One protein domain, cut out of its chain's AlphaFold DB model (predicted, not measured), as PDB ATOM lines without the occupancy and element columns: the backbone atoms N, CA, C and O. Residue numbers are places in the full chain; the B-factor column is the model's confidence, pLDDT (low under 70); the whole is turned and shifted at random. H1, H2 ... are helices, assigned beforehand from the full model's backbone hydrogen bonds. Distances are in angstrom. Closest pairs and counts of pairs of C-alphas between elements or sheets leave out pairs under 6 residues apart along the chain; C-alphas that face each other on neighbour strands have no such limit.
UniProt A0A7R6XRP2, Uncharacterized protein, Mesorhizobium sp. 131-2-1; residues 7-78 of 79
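Overview. This is residues 7 to 78 of the 79 residues of an uncharacterized protein of Mesorhizobium sp. 131-2-1 (UniProt A0A7R6XRP2). A small compact body of three helices, with H2 and H3 as a close helical hairpin and the shorter H1 packed on H2, is followed by a long arm, residues 60 to 78, that sticks out from the body and bears H4. The centres of H1, H2 and H3 make a triangle, a small up-and-down bundle in which H1 is held less closely to H3 than to H2. The printed part has 72 residues with four named helices, in the order H1, H2, H3, H4, and no named strand; the class is all helix. With its arm the whole is only just extended, close to loose, with a radius of gyration of the C-alphas of 17.0 A and spans of 53 by 26 by 16 A.

Arrangement. H1, residues 7 to 14, and H2, residues 23 to 36, form a helical hairpin. They touch, the closest C-alphas being those of Glu 10 and Leu 32, 6.6 A apart. Their lines stand at a shallow tilt of 34 degrees, only just short of steep, and they run opposite ways. H2 and H3, residues 42 to 55, form a second helical hairpin. They touch with 21 pairs of C-alphas within 8 A, the closest those of Ala 28 and Ala 48 at 4.9 A. Their tilt is a shallow 23 degrees, opposite ways. H1 and H3 are close but not clearly touching: their closest C-alphas, those of Ala 9 and Phe 49, are 7.5 A apart. These two run the same way at a shallow tilt of 33 degrees, only just short of steep. H4, residues 67 to 76, is apart from H1, H2 and H3. In H1, H2, H3 and H4 every O i to N i+4 pair is within hydrogen-bond range.

Along the chain. H1 begins at C-alpha 7, (-33.703, 34.114, -13.961). H2 measures 20.0 A from first to last C-alpha and begins at C-alpha 23, (-41.848, 46.650, -28.628). H3 measures 20.2 A. H4 measures 14.5 A and ends at C-alpha 76, (-3.624, 19.070, -40.414).

Size, cuts and confidence. The two C-alphas farthest apart are those of Glu 39 and Ser 78, 53.7 A. Residues 60 to 78 stand free, of which 67 to 76 belong to H4; without them the body spans 28 by 17 by 17 A. The link from H2 to H3 is tight, that from H1 to H2 is short, and that from H3 to H4, 11 residues, is long. The printed part has no cut. Its mean pLDDT is 71.7, and the model's confidence is under 70 at residue 16, residues 39 to 40 and residues 58 to 78.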
ATOM      1  N   SER A   7     -34.243  33.137 -14.912       76.00
ATOM      2  CA  SER A   7     -33.703  34.114 -13.961       76.00
ATOM      3  C   SER A   7     -32.450  34.835 -14.469       76.00
ATOM      4  O   SER A   7     -32.236  35.997 -14.133       76.00
ATOM      5  N   ASP A   8     -31.621  34.177 -15.284       76.75
ATOM      6  CA  ASP A   8     -30.477  34.834 -15.925       76.75
ATOM      7  C   ASP A   8     -30.926  35.744 -17.069       76.75
ATOM      8  O   ASP A   8     -30.340  36.809 -17.261       76.75
ATOM      9  N   ALA A   9     -31.985  35.369 -17.791       76.88
ATOM     10  CA  ALA A   9     -32.558  36.187 -18.855       76.88
ATOM     11  C   ALA A   9     -33.211  37.462 -18.292       76.88
ATOM     12  O   ALA A   9     -33.016  38.546 -18.836       76.88
ATOM     13  N   GLU A  10     -33.901  37.370 -17.152       76.44
ATOM     14  CA  GLU A  10     -34.417  38.541 -16.430       76.44
ATOM     15  C   GLU A  10     -33.302  39.449 -15.909       76.44
ATOM     16  O   GLU A  10     -33.367  40.667 -16.067       76.44
ATOM     17  N   LYS A  11     -32.243  38.880 -15.320       78.12
ATOM     18  CA  LYS A  11     -31.074  39.676 -14.916       78.12
ATOM     19  C   LYS A  11     -30.439  40.369 -16.117       78.12
ATOM     20  O   LYS A  11     -30.032  41.523 -16.004       78.12
ATOM     21  N   ALA A  12     -30.388  39.690 -17.262       76.94
ATOM     22  CA  ALA A  12     -29.913  40.279 -18.501       76.94
ATOM     23  C   ALA A  12     -30.825  41.430 -18.960       76.94
ATOM     24  O   ALA A  12     -30.294  42.476 -19.321       76.94
ATOM     25  N   LEU A  13     -32.158  41.300 -18.883       74.25
ATOM     26  CA  LEU A  13     -33.118  42.391 -19.151       74.25
ATOM     27  C   LEU A  13     -32.951  43.591 -18.207       74.25
ATOM     28  O   LEU A  13     -33.005  44.744 -18.644       74.25
ATOM     29  N   GLY A  14     -32.701  43.332 -16.922       71.38
ATOM     30  CA  GLY A  14     -32.399  44.364 -15.927       71.38
ATOM     31  C   GLY A  14     -31.077  45.098 -16.188       71.38
ATOM     32  O   GLY A  14     -30.866  46.197 -15.674       71.38
ATOM     33  N   GLY A  15     -30.204  44.518 -17.015       73.56
ATOM     34  CA  GLY A  15     -28.918  45.077 -17.410       73.56
ATOM     35  C   GLY A  15     -29.000  46.241 -18.404       73.56
ATOM     36  O   GLY A  15     -30.033  46.894 -18.601       73.56
ATOM     37  N   ALA A  16     -27.863  46.536 -19.032       67.12
ATOM     38  CA  ALA A  16     -27.751  47.571 -20.051       67.12
ATOM     39  C   ALA A  16     -28.202  47.018 -21.412       67.12
ATOM     40  O   ALA A  16     -27.459  46.286 -22.053       67.12
ATOM     41  N   TRP A  17     -29.424  47.369 -21.821       75.94
ATOM     42  CA  TRP A  17     -29.936  47.156 -23.177       75.94
ATOM     43  C   TRP A  17     -29.902  48.467 -23.947       75.94
ATOM     44  O   TRP A  17     -30.308  49.497 -23.397       75.94
ATOM     45  N   GLU A  18     -29.460  48.425 -25.204       71.44
ATOM     46  CA  GLU A  18     -29.307  49.621 -26.040       71.44
ATOM     47  C   GLU A  18     -30.636  50.336 -26.285       71.44
ATOM     48  O   GLU A  18     -30.687  51.567 -26.251       71.44
ATOM     49  N   ASN A  19     -31.739  49.599 -26.462       75.50
ATOM     50  CA  ASN A  19     -33.038  50.217 -26.704       75.50
ATOM     51  C   ASN A  19     -34.193  49.547 -25.951       75.50
ATOM     52  O   ASN A  19     -35.036  48.844 -26.509       75.50
ATOM     53  N   LYS A  20     -34.328  49.877 -24.665       76.25
ATOM     54  CA  LYS A  20     -35.430  49.400 -23.803       76.25
ATOM     55  C   LYS A  20     -36.838  49.843 -24.237       76.25
ATOM     56  O   LYS A  20     -37.828  49.441 -23.630       76.25
ATOM     57  N   LYS A  21     -36.970  50.704 -25.253       75.25
ATOM     58  CA  LYS A  21     -38.275  51.178 -25.748       75.25
ATOM     59  C   LYS A  21     -38.829  50.328 -26.890       75.25
ATOM     60  O   LYS A  21     -39.985  50.528 -27.260       75.25
ATOM     61  N   MET A  22     -38.041  49.399 -27.426       78.69
ATOM     62  CA  MET A  22     -38.484  48.509 -28.494       78.69
ATOM     63  C   MET A  22     -39.689  47.664 -28.056       78.69
ATOM     64  O   MET A  22     -39.709  47.142 -26.938       78.69
ATOM     65  N   PRO A  23     -40.689  47.483 -28.933       79.50
ATOM     66  CA  PRO A  23     -41.848  46.650 -28.628       79.50
ATOM     67  C   PRO A  23     -41.453  45.190 -28.372       79.50
ATOM     68  O   PRO A  23     -42.037  44.544 -27.510       79.50
ATOM     69  N   THR A  24     -40.416  44.687 -29.043       80.69
ATOM     70  CA  THR A  24     -39.887  43.335 -28.824       80.69
ATOM     71  C   THR A  24     -39.159  43.169 -27.499       80.69
ATOM     72  O   THR A  24     -39.280  42.111 -26.889       80.69
ATOM     73  N   PHE A  25     -38.498  44.215 -26.991       82.44
ATOM     74  CA  PHE A  25     -37.942  44.215 -25.634       82.44
ATOM     75  C   PHE A  25     -39.049  44.081 -24.583       82.44
ATOM     76  O   PHE A  25     -38.979  43.209 -23.722       82.44
ATOM     77  N   LYS A  26     -40.107  44.895 -24.693       84.00
ATOM     78  CA  LYS A  26     -41.249  44.842 -23.763       84.00
ATOM     79  C   LYS A  26     -41.972  43.501 -23.802       84.00
ATOM     80  O   LYS A  26     -42.421  43.013 -22.770       84.00
ATOM     81  N   GLU A  27     -42.088  42.905 -24.985       84.38
ATOM     82  CA  GLU A  27     -42.713  41.593 -25.120       84.38
ATOM     83  C   GLU A  27     -41.844  40.482 -24.518       84.38
ATOM     84  O   GLU A  27     -42.365  39.612 -23.823       84.38
ATOM     85  N   ALA A  28     -40.522  40.540 -24.707       83.56
ATOM     86  CA  ALA A  28     -39.591  39.627 -24.048       83.56
ATOM     87  C   ALA A  28     -39.638  39.768 -22.517       83.56
ATOM     88  O   ALA A  28     -39.685  38.758 -21.819       83.56
ATOM     89  N   GLU A  29     -39.691  40.997 -21.998       84.69
ATOM     90  CA  GLU A  29     -39.845  41.291 -20.567       84.69
ATOM     91  C   GLU A  29     -41.143  40.708 -20.002       84.69
ATOM     92  O   GLU A  29     -41.120  39.989 -19.002       84.69
ATOM     93  N   ARG A  30     -42.267  40.929 -20.689       83.88
ATOM     94  CA  ARG A  30     -43.573  40.393 -20.292       83.88
ATOM     95  C   ARG A  30     -43.591  38.865 -20.274       83.88
ATOM     96  O   ARG A  30     -44.109  38.268 -19.331       83.88
ATOM     97  N   LEU A  31     -43.032  38.226 -21.304       82.56
ATOM     98  CA  LEU A  31     -42.994  36.766 -21.410       82.56
ATOM     99  C   LEU A  31     -42.055  36.133 -20.381       82.56
ATOM    100  O   LEU A  31     -42.373  35.065 -19.861       82.56
ATOM    101  N   LEU A  32     -40.933  36.781 -20.063       81.88
ATOM    102  CA  LEU A  32     -40.018  36.320 -19.018       81.88
ATOM    103  C   LEU A  32     -40.634  36.450 -17.622       81.88
ATOM    104  O   LEU A  32     -40.540  35.500 -16.845       81.88
ATOM    105  N   ALA A  33     -41.348  37.543 -17.340       82.19
ATOM    106  CA  ALA A  33     -42.104  37.694 -16.096       82.19
ATOM    107  C   ALA A  33     -43.196  36.613 -15.956       82.19
ATOM    108  O   ALA A  33     -43.286  35.956 -14.920       82.19
ATOM    109  N   ALA A  34     -43.960  36.343 -17.021       80.25
ATOM    110  CA  ALA A  34     -44.969  35.278 -17.026       80.25
ATOM    111  C   ALA A  34     -44.353  33.870 -16.883       80.25
ATOM    112  O   ALA A  34     -44.916  32.991 -16.232       80.25
ATOM    113  N   ALA A  35     -43.176  33.638 -17.473       80.75
ATOM    114  CA  ALA A  35     -42.455  32.376 -17.324       80.75
ATOM    115  C   ALA A  35     -41.910  32.188 -15.898       80.75
ATOM    116  O   ALA A  35     -41.882  31.064 -15.397       80.75
ATOM    117  N   ARG A  36     -41.524  33.276 -15.218       77.12
ATOM    118  CA  ARG A  36     -41.098  33.261 -13.810       77.12
ATOM    119  C   ARG A  36     -42.237  32.895 -12.859       77.12
ATOM    120  O   ARG A  36     -42.001  32.159 -11.905       77.12
ATOM    121  N   GLU A  37     -43.449  33.382 -13.113       78.50
ATOM    122  CA  GLU A  37     -44.634  33.024 -12.315       78.50
ATOM    123  C   GLU A  37     -45.141  31.595 -12.586       78.50
ATOM    124  O   GLU A  37     -46.024  31.106 -11.888       78.50
ATOM    125  N   GLY A  38     -44.533  30.885 -13.545       70.56
ATOM    126  CA  GLY A  38     -44.879  29.505 -13.887       70.56
ATOM    127  C   GLY A  38     -46.057  29.380 -14.855       70.56
ATOM    128  O   GLY A  38     -46.496  28.265 -15.127       70.56
ATOM    129  N   GLU A  39     -46.552  30.492 -15.403       64.25
ATOM    130  CA  GLU A  39     -47.670  30.500 -16.355       64.25
ATOM    131  C   GLU A  39     -47.235  30.247 -17.805       64.25
ATOM    132  O   GLU A  39     -48.040  29.798 -18.622       64.25
ATOM    133  N   SER A  40     -45.970  30.516 -18.152       63.41
ATOM    134  CA  SER A  40     -45.498  30.459 -19.542       63.41
ATOM    135  C   SER A  40     -44.387  29.437 -19.775       63.41
ATOM    136  O   SER A  40     -43.515  29.215 -18.935       63.41
ATOM    137  N   LYS A  41     -44.398  28.825 -20.968       76.75
ATOM    138  CA  LYS A  41     -43.367  27.875 -21.400       76.75
ATOM    139  C   LYS A  41     -42.016  28.600 -21.526       76.75
ATOM    140  O   LYS A  41     -41.928  29.548 -22.313       76.75
ATOM    141  N   PRO A  42     -40.952  28.129 -20.846       70.75
ATOM    142  CA  PRO A  42     -39.621  28.744 -20.882       70.75
ATOM    143  C   PRO A  42     -39.090  28.973 -22.303       70.75
ATOM    144  O   PRO A  42     -38.443  29.978 -22.579       70.75
ATOM    145  N   GLU A  43     -39.417  28.058 -23.214       77.88
ATOM    146  CA  GLU A  43     -39.034  28.086 -24.628       77.88
ATOM    147  C   GLU A  43     -39.541  29.340 -25.353       77.88
ATOM    148  O   GLU A  43     -38.803  29.961 -26.116       77.88
ATOM    149  N   VAL A  44     -40.788  29.746 -25.091       79.56
ATOM    150  CA  VAL A  44     -41.417  30.902 -25.748       79.56
ATOM    151  C   VAL A  44     -40.795  32.202 -25.243       79.56
ATOM    152  O   VAL A  44     -40.487  33.091 -26.038       79.56
ATOM    153  N   ALA A  45     -40.548  32.289 -23.934       80.31
ATOM    154  CA  ALA A  45     -39.877  33.432 -23.326       80.31
ATOM    155  C   ALA A  45     -38.434  33.583 -23.835       80.31
ATOM    156  O   ALA A  45     -38.020  34.682 -24.206       80.31
ATOM    157  N   PHE A  46     -37.693  32.475 -23.955       77.75
ATOM    158  CA  PHE A  46     -36.350  32.480 -24.540       77.75
ATOM    159  C   PHE A  46     -36.353  32.894 -26.010       77.75
ATOM    160  O   PHE A  46     -35.512  33.687 -26.425       77.75
ATOM    161  N   HIS A  47     -37.300  32.400 -26.807       83.00
ATOM    162  CA  HIS A  47     -37.381  32.767 -28.217       83.00
ATOM    163  C   HIS A  47     -37.665  34.267 -28.401       83.00
ATOM    164  O   HIS A  47     -37.051  34.920 -29.247       83.00
ATOM    165  N   ALA A  48     -38.550  34.841 -27.580       83.50
ATOM    166  CA  ALA A  48     -38.806  36.280 -27.575       83.50
ATOM    167  C   ALA A  48     -37.569  37.088 -27.151       83.50
ATOM    168  O   ALA A  48     -37.249  38.094 -27.784       83.50
ATOM    169  N   PHE A  49     -36.838  36.616 -26.137       81.00
ATOM    170  CA  PHE A  49     -35.587  37.224 -25.685       81.00
ATOM    171  C   PHE A  49     -34.504  37.221 -26.773       81.00
ATOM    172  O   PHE A  49     -33.892  38.253 -27.032       81.00
ATOM    173  N   ILE A  50     -34.304  36.089 -27.456       81.94
ATOM    174  CA  ILE A  50     -33.361  35.963 -28.579       81.94
ATOM    175  C   ILE A  50     -33.743  36.936 -29.696       81.94
ATOM    176  O   ILE A  50     -32.882  37.650 -30.204       81.94
ATOM    177  N   LYS A  51     -35.032  37.020 -30.046       82.50
ATOM    178  CA  LYS A  51     -35.510  37.946 -31.078       82.50
ATOM    179  C   LYS A  51     -35.246  39.408 -30.703       82.50
ATOM    180  O   LYS A  51     -34.750  40.162 -31.534       82.50
ATOM    181  N   ALA A  52     -35.527  39.790 -29.457       83.25
ATOM    182  CA  ALA A  52     -35.257  41.136 -28.961       83.25
ATOM    183  C   ALA A  52     -33.755  41.462 -28.969       83.25
ATOM    184  O   ALA A  52     -33.370  42.558 -29.369       83.25
ATOM    185  N   ALA A  53     -32.906  40.508 -28.574       79.56
ATOM    186  CA  ALA A  53     -31.456  40.668 -28.628       79.56
ATOM    187  C   ALA A  53     -30.943  40.782 -30.074       79.56
ATOM    188  O   ALA A  53     -30.008  41.533 -30.332       79.56
ATOM    189  N   GLN A  54     -31.562  40.078 -31.025       81.12
ATOM    190  CA  GLN A  54     -31.177  40.110 -32.438       81.12
ATOM    191  C   GLN A  54     -31.527  41.450 -33.086       81.12
ATOM    192  O   GLN A  54     -30.729  42.014 -33.823       81.12
ATOM    193  N   GLU A  55     -32.711  41.979 -32.795       80.00
ATOM    194  CA  GLU A  55     -33.171  43.270 -33.316       80.00
ATOM    195  C   GLU A  55     -32.414  44.473 -32.744       80.00
ATOM    196  O   GLU A  55     -32.455  45.552 -33.331       80.00
ATOM    197  N   GLN A  56     -31.739  44.302 -31.608       73.75
ATOM    198  CA  GLN A  56     -30.876  45.327 -31.020       73.75
ATOM    199  C   GLN A  56     -29.394  45.086 -31.300       73.75
ATOM    200  O   GLN A  56     -28.574  45.755 -30.694       73.75
ATOM    201  N   ASP A  57     -29.053  44.119 -32.161       70.81
ATOM    202  CA  ASP A  57     -27.670  43.691 -32.442       70.81
ATOM    203  C   ASP A  57     -26.861  43.314 -31.177       70.81
ATOM    204  O   ASP A  57     -25.641  43.193 -31.173       70.81
ATOM    205  N   MET A  58     -27.572  43.057 -30.075       68.81
ATOM    206  CA  MET A  58     -27.023  42.665 -28.777       68.81
ATOM    207  C   MET A  58     -26.701  41.174 -28.700       68.81
ATOM    208  O   MET A  58     -26.067  40.704 -27.748       68.81
ATOM    209  N   LEU A  59     -27.141  40.406 -29.694       64.62
ATOM    210  CA  LEU A  59     -26.651  39.062 -29.919       64.62
ATOM    211  C   LEU A  59     -25.204  39.175 -30.390       64.62
ATOM    212  O   LEU A  59     -24.920  39.229 -31.583       64.62
ATOM    213  N   GLN A  60     -24.273  39.127 -29.434       57.88
ATOM    214  CA  GLN A  60     -22.943  38.629 -29.741       57.88
ATOM    215  C   GLN A  60     -23.149  37.214 -30.256       57.88
ATOM    216  O   GLN A  60     -23.326  36.271 -29.480       57.88
ATOM    217  N   SER A  61     -23.211  37.090 -31.584       48.53
ATOM    218  CA  SER A  61     -23.051  35.817 -32.254       48.53
ATOM    219  C   SER A  61     -21.881  35.150 -31.547       48.53
ATOM    220  O   SER A  61     -20.809  35.744 -31.426       48.53
ATOM    221  N   ALA A  62     -22.133  33.993 -30.930       48.69
ATOM    222  CA  ALA A  62     -21.065  33.165 -30.413       48.69
ATOM    223  C   ALA A  62     -20.239  32.829 -31.645       48.69
ATOM    224  O   ALA A  62     -20.602  31.941 -32.420       48.69
ATOM    225  N   GLU A  63     -19.244  33.669 -31.907       45.69
ATOM    226  CA  GLU A  63     -18.439  33.635 -33.099       45.69
ATOM    227  C   GLU A  63     -17.850  32.229 -33.131       45.69
ATOM    228  O   GLU A  63     -17.028  31.832 -32.301       45.69
ATOM    229  N   ARG A  64     -18.375  31.414 -34.049       48.69
ATOM    230  CA  ARG A  64     -17.897  30.068 -34.364       48.69
ATOM    231  C   ARG A  64     -16.540  30.173 -35.062       48.69
ATOM    232  O   ARG A  64     -16.360  29.637 -36.150       48.69
ATOM    233  N   THR A  65     -15.582  30.880 -34.483       49.22
ATOM    234  CA  THR A  65     -14.358  31.250 -35.203       49.22
ATOM    235  C   THR A  65     -13.082  31.023 -34.423       49.22
ATOM    236  O   THR A  65     -12.040  31.439 -34.905       49.22
ATOM    237  N   TRP A  66     -13.111  30.301 -33.296       47.56
ATOM    238  CA  TRP A  66     -11.869  29.918 -32.604       47.56
ATOM    239  C   TRP A  66     -11.721  28.412 -32.320       47.56
ATOM    240  O   TRP A  66     -10.691  27.865 -32.708       47.56
ATOM    241  N   PRO A  67     -12.715  27.663 -31.794       52.78
ATOM    242  CA  PRO A  67     -12.482  26.249 -31.467       52.78
ATOM    243  C   PRO A  67     -12.396  25.327 -32.694       52.78
ATOM    244  O   PRO A  67     -11.641  24.362 -32.689       52.78
ATOM    245  N   LEU A  68     -13.153  25.619 -33.761       53.22
ATOM    246  CA  LEU A  68     -13.209  24.768 -34.961       53.22
ATOM    247  C   LEU A  68     -12.017  24.983 -35.908       53.22
ATOM    248  O   LEU A  68     -11.558  24.025 -36.518       53.22
ATOM    249  N   LYS A  69     -11.479  26.209 -36.000       54.94
ATOM    250  CA  LYS A  69     -10.268  26.483 -36.797       54.94
ATOM    251  C   LYS A  69      -9.016  25.881 -36.157       54.94
ATOM    252  O   LYS A  69      -8.216  25.291 -36.869       54.94
ATOM    253  N   LEU A  70      -8.897  25.956 -34.829       60.12
ATOM    254  CA  LEU A  70      -7.807  25.310 -34.089       60.12
ATOM    255  C   LEU A  70      -7.835  23.784 -34.233       60.12
ATOM    256  O   LEU A  70      -6.778  23.173 -34.337       60.12
ATOM    257  N   TYR A  71      -9.021  23.165 -34.280       60.16
ATOM    258  CA  TYR A  71      -9.132  21.718 -34.485       60.16
ATOM    259  C   TYR A  71      -8.742  21.299 -35.914       60.16
ATOM    260  O   TYR A  71      -8.040  20.306 -36.074       60.16
ATOM    261  N   ASP A  72      -9.135  22.059 -36.945       62.81
ATOM    262  CA  ASP A  72      -8.719  21.795 -38.337       62.81
ATOM    263  C   ASP A  72      -7.196  21.955 -38.510       62.81
ATOM    264  O   ASP A  72      -6.548  21.135 -39.162       62.81
ATOM    265  N   GLU A  73      -6.603  22.958 -37.853       65.25
ATOM    266  CA  GLU A  73      -5.158  23.209 -37.874       65.25
ATOM    267  C   GLU A  73      -4.359  22.117 -37.136       65.25
ATOM    268  O   GLU A  73      -3.383  21.607 -37.685       65.25
ATOM    269  N   LEU A  74      -4.819  21.671 -35.959       61.22
ATOM    270  CA  LEU A  74      -4.208  20.567 -35.195       61.22
ATOM    271  C   LEU A  74      -4.299  19.210 -35.907       61.22
ATOM    272  O   LEU A  74      -3.371  18.399 -35.842       61.22
ATOM    273  N   VAL A  75      -5.416  18.948 -36.590       67.94
ATOM    274  CA  VAL A  75      -5.591  17.723 -37.380       67.94
ATOM    275  C   VAL A  75      -4.695  17.750 -38.620       67.94
ATOM    276  O   VAL A  75      -4.123  16.721 -38.977       67.94
ATOM    277  N   ARG A  76      -4.505  18.919 -39.246       59.50
ATOM    278  CA  ARG A  76      -3.624  19.070 -40.414       59.50
ATOM    279  C   ARG A  76      -2.132  19.033 -40.061       59.50
ATOM    280  O   ARG A  76      -1.344  18.640 -40.910       59.50
ATOM    281  N   SER A  77      -1.738  19.391 -38.838       60.91
ATOM    282  CA  SER A  77      -0.340  19.329 -38.376       60.91
ATOM    283  C   SER A  77       0.095  17.958 -37.837       60.91
ATOM    284  O   SER A  77       1.224  17.828 -37.368       60.91
ATOM    285  N   SER A  78      -0.794  16.959 -37.845       56.97
ATOM    286  CA  SER A  78      -0.540  15.609 -37.311       56.97
ATOM    287  C   SER A  78      -0.377  14.530 -38.399       56.97
ATOM    288  O   SER A  78      -0.409  13.343 -38.074       56.97
TER     289      SER A  78